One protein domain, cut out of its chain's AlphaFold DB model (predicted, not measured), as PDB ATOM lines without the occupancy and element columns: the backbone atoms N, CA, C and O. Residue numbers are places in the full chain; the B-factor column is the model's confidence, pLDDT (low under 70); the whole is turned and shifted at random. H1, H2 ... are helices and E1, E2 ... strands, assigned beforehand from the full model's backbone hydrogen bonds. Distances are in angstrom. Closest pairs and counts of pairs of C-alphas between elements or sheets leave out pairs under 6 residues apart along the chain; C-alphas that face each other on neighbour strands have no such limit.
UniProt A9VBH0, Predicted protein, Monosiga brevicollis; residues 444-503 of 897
ATOM      1  N   PRO A 444      32.947  44.155  96.200       89.50
ATOM      2  CA  PRO A 444      33.163  43.807  94.799       89.50
ATOM      3  C   PRO A 444      32.281  42.634  94.350       89.50
ATOM      4  O   PRO A 444      32.087  42.444  93.152       89.50
ATOM      5  N   CYS A 445      31.707  41.874  95.286       94.88
ATOM      6  CA  CYS A 445      30.769  40.805  94.978       94.88
ATOM      7  C   CYS A 445      29.396  41.329  94.530       94.88
ATOM      8  O   CYS A 445      28.679  40.613  93.841       94.88
ATOM      9  N   ASN A 446      29.037  42.588  94.815       93.19
ATOM     10  CA  ASN A 446      27.762  43.166  94.361       93.19
ATOM     11  C   ASN A 446      27.630  43.233  92.822       93.19
ATOM     12  O   ASN A 446      26.533  43.472  92.321       93.19
ATOM     13  N   ALA A 447      28.724  43.046  92.073       91.06
ATOM     14  CA  ALA A 447      28.720  43.020  90.611       91.06
ATOM     15  C   ALA A 447      28.023  41.779  90.019       91.06
ATOM     16  O   ALA A 447      27.609  41.816  88.863       91.06
ATOM     17  N   PHE A 448      27.875  40.695  90.788       90.88
ATOM     18  CA  PHE A 448      27.287  39.446  90.299       90.88
ATOM     19  C   PHE A 448      25.784  39.407  90.577       90.88
ATOM     20  O   PHE A 448      25.336  39.538  91.721       90.88
ATOM     21  N   THR A 449      24.997  39.224  89.517       89.88
ATOM     22  CA  THR A 449      23.529  39.335  89.561       89.88
ATOM     23  C   THR A 449      22.810  37.993  89.664       89.88
ATOM     24  O   THR A 449      21.604  37.979  89.909       89.88
ATOM     25  N   ASN A 450      23.525  36.871  89.543       89.06
ATOM     26  CA  ASN A 450      22.990  35.530  89.769       89.06
ATOM     27  C   ASN A 450      23.879  34.708  90.711       89.06
ATOM     28  O   ASN A 450      25.043  35.036  90.962       89.06
ATOM     29  N   CYS A 451      23.297  33.644  91.269       90.12
ATOM     30  CA  CYS A 451      23.950  32.844  92.293       90.12
ATOM     31  C   CYS A 451      25.182  32.112  91.755       90.12
ATOM     32  O   CYS A 451      26.228  32.168  92.399       90.12
ATOM     33  N   SER A 452      25.073  31.467  90.591       89.38
ATOM     34  CA  SER A 452      26.150  30.649  90.024       89.38
ATOM     35  C   SER A 452      27.410  31.470  89.750       89.38
ATOM     36  O   SER A 452      28.502  31.070  90.151       89.38
ATOM     37  N   GLU A 453      27.263  32.658  89.161       90.81
ATOM     38  CA  GLU A 453      28.374  33.596  88.974       90.81
ATOM     39  C   GLU A 453      28.914  34.101  90.310       90.81
ATOM     40  O   GLU A 453      30.123  34.129  90.519       90.81
ATOM     41  N   CYS A 454      28.026  34.450  91.243       94.31
ATOM     42  CA  CYS A 454      28.411  34.965  92.548       94.31
ATOM     43  C   CYS A 454      29.252  33.969  93.358       94.31
ATOM     44  O   CYS A 454      30.288  34.342  93.894       94.31
ATOM     45  N   VAL A 455      28.836  32.704  93.475       92.88
ATOM     46  CA  VAL A 455      29.572  31.716  94.287       92.88
ATOM     47  C   VAL A 455      30.855  31.235  93.605       92.88
ATOM     48  O   VAL A 455      31.775  30.794  94.294       92.88
ATOM     49  N   ALA A 456      30.934  31.341  92.273       89.38
ATOM     50  CA  ALA A 456      32.143  31.065  91.500       89.38
ATOM     51  C   ALA A 456      33.135  32.242  91.498       89.38
ATOM     52  O   ALA A 456      34.315  32.056  91.195       89.38
ATOM     53  N   ALA A 457      32.679  33.450  91.836       90.38
ATOM     54  CA  ALA A 457      33.486  34.651  91.737       90.38
ATOM     55  C   ALA A 457      34.530  34.801  92.852       90.38
ATOM     56  O   ALA A 457      34.262  34.655  94.051       90.38
ATOM     57  N   ALA A 458      35.719  35.226  92.429       88.38
ATOM     58  CA  ALA A 458      36.804  35.701  93.278       88.38
ATOM     59  C   ALA A 458      37.402  36.976  92.646       88.38
ATOM     60  O   ALA A 458      38.416  36.890  91.955       88.38
ATOM     61  N   PRO A 459      36.774  38.160  92.823       79.69
ATOM     62  CA  PRO A 459      37.096  39.404  92.101       79.69
ATOM     63  C   PRO A 459      38.447  40.061  92.483       79.69
ATOM     64  O   PRO A 459      38.616  41.273  92.367       79.69
ATOM     65  N   GLY A 460      39.431  39.266  92.911       72.94
ATOM     66  CA  GLY A 460      40.769  39.690  93.318       72.94
ATOM     67  C   GLY A 460      40.913  39.896  94.831       72.94
ATOM     68  O   GLY A 460      40.000  40.356  95.513       72.94
ATOM     69  N   GLY A 461      42.092  39.555  95.367       68.88
ATOM     70  CA  GLY A 461      42.368  39.542  96.812       68.88
ATOM     71  C   GLY A 461      41.867  38.275  97.519       68.88
ATOM     72  O   GLY A 461      41.385  37.346  96.882       68.88
ATOM     73  N   ASP A 462      41.966  38.224  98.851       81.44
ATOM     74  CA  ASP A 462      41.403  37.140  99.678       81.44
ATOM     75  C   ASP A 462      39.865  37.267  99.816       81.44
ATOM     76  O   ASP A 462      39.315  37.068 100.906       81.44
ATOM     77  N   VAL A 463      39.180  37.666  98.734       86.88
ATOM     78  CA  VAL A 463      37.732  37.904  98.683       86.88
ATOM     79  C   VAL A 463      37.011  36.672  98.143       86.88
ATOM     80  O   VAL A 463      37.192  36.308  96.983       86.88
ATOM     81  N   LYS A 464      36.171  36.039  98.971       92.38
ATOM     82  CA  LYS A 464      35.272  34.950  98.556       92.38
ATOM     83  C   LYS A 464      33.835  35.455  98.531       92.38
ATOM     84  O   LYS A 464      33.324  35.860  99.578       92.38
ATOM     85  N   CYS A 465      33.197  35.410  97.369       95.56
ATOM     86  CA  CYS A 465      31.809  35.818  97.212       95.56
ATOM     87  C   CYS A 465      30.829  34.717  97.651       95.56
ATOM     88  O   CYS A 465      31.167  33.532  97.750       95.56
ATOM     89  N   GLY A 466      29.608  35.123  97.977       94.12
ATOM     90  CA  GLY A 466      28.526  34.226  98.336       94.12
ATOM     91  C   GLY A 466      27.158  34.865  98.173       94.12
ATOM     92  O   GLY A 466      27.013  36.088  98.143       94.12
ATOM     93  N   TRP A 467      26.153  34.011  98.047       95.12
ATOM     94  CA  TRP A 467      24.805  34.388  97.669       95.12
ATOM     95  C   TRP A 467      23.837  34.296  98.847       95.12
ATOM     96  O   TRP A 467      23.875  33.351  99.639       95.12
ATOM     97  N   CYS A 468      22.951  35.282  98.953       93.62
ATOM     98  CA  CYS A 468      21.932  35.367  99.985       93.62
ATOM     99  C   CYS A 468      20.601  34.744  99.530       93.62
ATOM    100  O   CYS A 468      19.820  35.390  98.827       93.62
ATOM    101  N   MET A 469      20.321  33.497  99.937       87.19
ATOM    102  CA  MET A 469      19.093  32.783  99.550       87.19
ATOM    103  C   MET A 469      17.894  33.150 100.431       87.19
ATOM    104  O   MET A 469      17.963  33.043 101.649       87.19
ATOM    105  N   GLY A 470      16.756  33.506  99.829       69.31
ATOM    106  CA  GLY A 470      15.488  33.684 100.549       69.31
ATOM    107  C   GLY A 470      15.385  34.894 101.492       69.31
ATOM    108  O   GLY A 470      14.385  35.011 102.194       69.31
ATOM    109  N   GLY A 471      16.365  35.807 101.509       74.06
ATOM    110  CA  GLY A 471      16.384  36.968 102.411       74.06
ATOM    111  C   GLY A 471      16.884  38.265 101.770       74.06
ATOM    112  O   GLY A 471      17.346  38.281 100.628       74.06
ATOM    113  N   HIS A 472      16.779  39.378 102.501       81.62
ATOM    114  CA  HIS A 472      17.424  40.640 102.136       81.62
ATOM    115  C   HIS A 472      18.861  40.637 102.655       81.62
ATOM    116  O   HIS A 472      19.108  40.322 103.819       81.62
ATOM    117  N   LEU A 473      19.806  40.992 101.791       89.31
ATOM    118  CA  LEU A 473      21.170  41.257 102.211       89.31
ATOM    119  C   LEU A 473      21.176  42.598 102.950       89.31
ATOM    120  O   LEU A 473      20.871  43.626 102.355       89.31
ATOM    121  N   HIS A 474      21.494  42.606 104.240       89.56
ATOM    122  CA  HIS A 474      21.480  43.818 105.056       89.56
ATOM    123  C   HIS A 474      22.895  44.172 105.502       89.56
ATOM    124  O   HIS A 474      23.455  43.506 106.373       89.56
ATOM    125  N   TYR A 475      23.477  45.227 104.940       90.69
ATOM    126  CA  TYR A 475      24.782  45.725 105.367       90.69
ATOM    127  C   TYR A 475      24.624  46.595 106.616       90.69
ATOM    128  O   TYR A 475      23.881  47.575 106.615       90.69
ATOM    129  N   ASN A 476      25.386  46.314 107.671       83.75
ATOM    130  CA  ASN A 476      25.340  47.045 108.942       83.75
ATOM    131  C   ASN A 476      25.566  48.560 108.779       83.75
ATOM    132  O   ASN A 476      25.141  49.342 109.625       83.75
ATOM    133  N   SER A 477      26.262  48.978 107.716       80.75
ATOM    134  CA  SER A 477      26.551  50.384 107.423       80.75
ATOM    135  C   SER A 477      25.438  51.121 106.675       80.75
ATOM    136  O   SER A 477      25.349  52.339 106.806       80.75
ATOM    137  N   SER A 478      24.632  50.429 105.864       82.25
ATOM    138  CA  SER A 478      23.718  51.064 104.894       82.25
ATOM    139  C   SER A 478      22.288  50.527 104.917       82.25
ATOM    140  O   SER A 478      21.423  51.107 104.269       82.25
ATOM    141  N   GLY A 479      22.017  49.467 105.673       89.50
ATOM    142  CA  GLY A 479      20.713  48.825 105.724       89.50
ATOM    143  C   GLY A 479      20.510  47.778 104.627       89.50
ATOM    144  O   GLY A 479      21.471  47.168 104.151       89.50
ATOM    145  N   ASP A 480      19.246  47.562 104.253       87.19
ATOM    146  CA  ASP A 480      18.860  46.589 103.228       87.19
ATOM    147  C   ASP A 480      19.443  46.971 101.863       87.19
ATOM    148  O   ASP A 480      19.338  48.111 101.409       87.19
ATOM    149  N   SER A 481      20.067  45.998 101.213       86.12
ATOM    150  CA  SER A 481      20.688  46.115  99.902       86.12
ATOM    151  C   SER A 481      19.762  45.580  98.811       86.12
ATOM    152  O   SER A 481      19.062  44.588  99.043       86.12
ATOM    153  N   PRO A 482      19.778  46.174  97.603       84.88
ATOM    154  CA  PRO A 482      19.153  45.562  96.435       84.88
ATOM    155  C   PRO A 482      19.932  44.336  95.926       84.88
ATOM    156  O   PRO A 482      19.389  43.555  95.149       84.88
ATOM    157  N   TYR A 483      21.191  44.159  96.343       90.94
ATOM    158  CA  TYR A 483      22.046  43.059  95.903       90.94
ATOM    159  C   TYR A 483      21.794  41.780  96.706       90.94
ATOM    160  O   TYR A 483      21.310  41.802  97.839       90.94
ATOM    161  N   LYS A 484      22.149  40.643  96.106       92.31
ATOM    162  CA  LYS A 484      22.064  39.312  96.726       92.31
ATOM    163  C   LYS A 484      23.431  38.649  96.893       92.31
ATOM    164  O   LYS A 484      23.548  37.732  97.702       92.31
ATOM    165  N   CYS A 485      24.446  39.123  96.172       94.62
ATOM    166  CA  CYS A 485      25.820  38.654  96.276       94.62
ATOM    167  C   CYS A 485      26.632  39.559  97.213       94.62
ATOM    168  O   CYS A 485      26.531  40.777  97.117       94.62
ATOM    169  N   ALA A 486      27.423  38.974  98.113       95.31
ATOM    170  CA  ALA A 486      28.305  39.696  99.034       95.31
ATOM    171  C   ALA A 486      29.606  38.921  99.284       95.31
ATOM    172  O   ALA A 486      29.677  37.722  99.018       95.31
ATOM    173  N   GLY A 487      30.639  39.585  99.792       92.44
ATOM    174  CA  GLY A 487      31.987  39.038  99.928       92.44
ATOM    175  C   GLY A 487      32.489  38.878 101.362       92.44
ATOM    176  O   GLY A 487      32.179  39.654 102.270       92.44
ATOM    177  N   TYR A 488      33.358  37.890 101.565       88.69
ATOM    178  CA  TYR A 488      34.256  37.807 102.715       88.69
ATOM    179  C   TYR A 488      35.656  38.211 102.292       88.69
ATOM    180  O   TYR A 488      36.229  37.516 101.464       88.69
ATOM    181  N   THR A 489      36.252  39.219 102.924       84.38
ATOM    182  CA  THR A 489      37.687  39.500 102.771       84.38
ATOM    183  C   THR A 489      38.440  38.850 103.930       84.38
ATOM    184  O   THR A 489      38.140  39.126 105.091       84.38
ATOM    185  N   ASN A 490      39.415  37.979 103.655       81.25
ATOM    186  CA  ASN A 490      40.198  37.282 104.691       81.25
ATOM    187  C   ASN A 490      39.339  36.475 105.691       81.25
ATOM    188  O   ASN A 490      39.667  36.365 106.875       81.25
ATOM    189  N   GLY A 491      38.204  35.936 105.236       75.94
ATOM    190  CA  GLY A 491      37.249  35.222 106.091       75.94
ATOM    191  C   GLY A 491      36.436  36.121 107.035       75.94
ATOM    192  O   GLY A 491      35.698  35.607 107.876       75.94
ATOM    193  N   ILE A 492      36.541  37.447 106.905       76.44
ATOM    194  CA  ILE A 492      35.734  38.426 107.638       76.44
ATOM    195  C   ILE A 492      34.668  38.971 106.675       76.44
ATOM    196  O   ILE A 492      35.025  39.487 105.615       76.44
ATOM    197  N   PRO A 493      33.361  38.851 106.988       74.50
ATOM    198  CA  PRO A 493      32.318  39.382 106.114       74.50
ATOM    199  C   PRO A 493      32.427  40.903 106.048       74.50
ATOM    200  O   PRO A 493      32.765  41.533 107.057       74.50
ATOM    201  N   HIS A 494      32.047  41.499 104.915       75.62
ATOM    202  CA  HIS A 494      31.795  42.939 104.789       75.62
ATOM    203  C   HIS A 494      30.564  43.367 105.614       75.62
ATOM    204  O   HIS A 494      29.578  43.849 105.083       75.62
ATOM    205  N   ALA A 495      30.599  43.146 106.932       82.75
ATOM    206  CA  ALA A 495      29.617  43.558 107.929       82.75
ATOM    207  C   ALA A 495      28.151  43.485 107.458       82.75
ATOM    208  O   ALA A 495      27.395  44.417 107.708       82.75
ATOM    209  N   PHE A 496      27.744  42.402 106.795       90.69
ATOM    210  CA  PHE A 496      26.361  42.180 106.381       90.69
ATOM    211  C   PHE A 496      25.710  41.059 107.189       90.69
ATOM    212  O   PHE A 496      26.375  40.233 107.819       90.69
ATOM    213  N   THR A 497      24.385  41.038 107.160       89.19
ATOM    214  CA  THR A 497      23.555  39.948 107.656       89.19
ATOM    215  C   THR A 497      22.688  39.441 106.514       89.19
ATOM    216  O   THR A 497      22.185  40.216 105.705       89.19
ATOM    217  N   CYS A 498      22.579  38.123 106.423       90.38
ATOM    218  CA  CYS A 498      21.778  37.427 105.435       90.38
ATOM    219  C   CYS A 498      21.277  36.127 106.070       90.38
ATOM    220  O   CYS A 498      22.071  35.360 106.627       90.38
ATOM    221  N   GLU A 499      19.976  35.869 105.984       83.50
ATOM    222  CA  GLU A 499      19.423  34.553 106.293       83.50
ATOM    223  C   GLU A 499      19.694  33.639 105.094       83.50
ATOM    224  O   GLU A 499      19.314  33.970 103.982       83.50
ATOM    225  N   GLY A 500      20.415  32.530 105.294       85.38
ATOM    226  CA  GLY A 500      20.674  31.571 104.212       85.38
ATOM    227  C   GLY A 500      21.856  31.897 103.288       85.38
ATOM    228  O   GLY A 500      21.823  31.528 102.119       85.38
ATOM    229  N   PHE A 501      22.916  32.544 103.785       91.31
ATOM    230  CA  PHE A 501      24.119  32.820 102.985       91.31
ATOM    231  C   PHE A 501      24.866  31.534 102.566       91.31
ATOM    232  O   PHE A 501      25.088  30.639 103.395       91.31
ATOM    233  N   ARG A 502      25.275  31.437 101.296       90.44
ATOM    234  CA  ARG A 502      25.968  30.275 100.703       90.44
ATOM    235  C   ARG A 502      27.215  30.702  99.932       90.44
ATOM    236  O   ARG A 502      27.214  31.745  99.300       90.44
ATOM    237  N   THR A 503      28.275  29.892  99.972       90.69
ATOM    238  CA  THR A 503      29.553  30.173  99.269       90.69
ATOM    239  C   THR A 503      30.084  28.979  98.470       90.69
ATOM    240  O   THR A 503      31.253  28.968  98.094       90.69
TER     241      THR A 503
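Overview. This is residues 444 to 503 of the 897 residues of the protein "Predicted protein" of Monosiga brevicollis (UniProt A9VBH0). With little regular structure, an antiparallel strand hairpin, E1 and E2, has two short helices, H1 and H2, over one face. The 60 printed residues hold, in order, H1, H2, E1 and E2, a mixed class. The whole is compact, radius of gyration of the C-alphas 10.1 A, spanning 25 by 21 by 17 A.

Arrangement. The closest C-alphas of H1, residues 444 to 447, and E2, residues 485 to 489, are Cys 445 and Ala 486, 4.9 A apart. Those of H2, residues 451 to 456, and E1, residues 463 to 468, are Val 455 and Gly 466, 4.9 A apart. In the hairpin E1 and E2, N 464 and O 488 are within hydrogen-bond range at 2.9 A. Also within range is every O i to N i+4 pair of H2; H1 is too short.

Along the chain. H1 begins at C-alpha 444, (33.163, 43.807, 94.799). E1 is 16.1 A from first to last C-alpha; E2 ends at C-alpha 489, (37.687, 39.500, 102.771).

Size, cuts and confidence. The E1 to E2 link is long; residues 461 and 470 have pLDDT under 70.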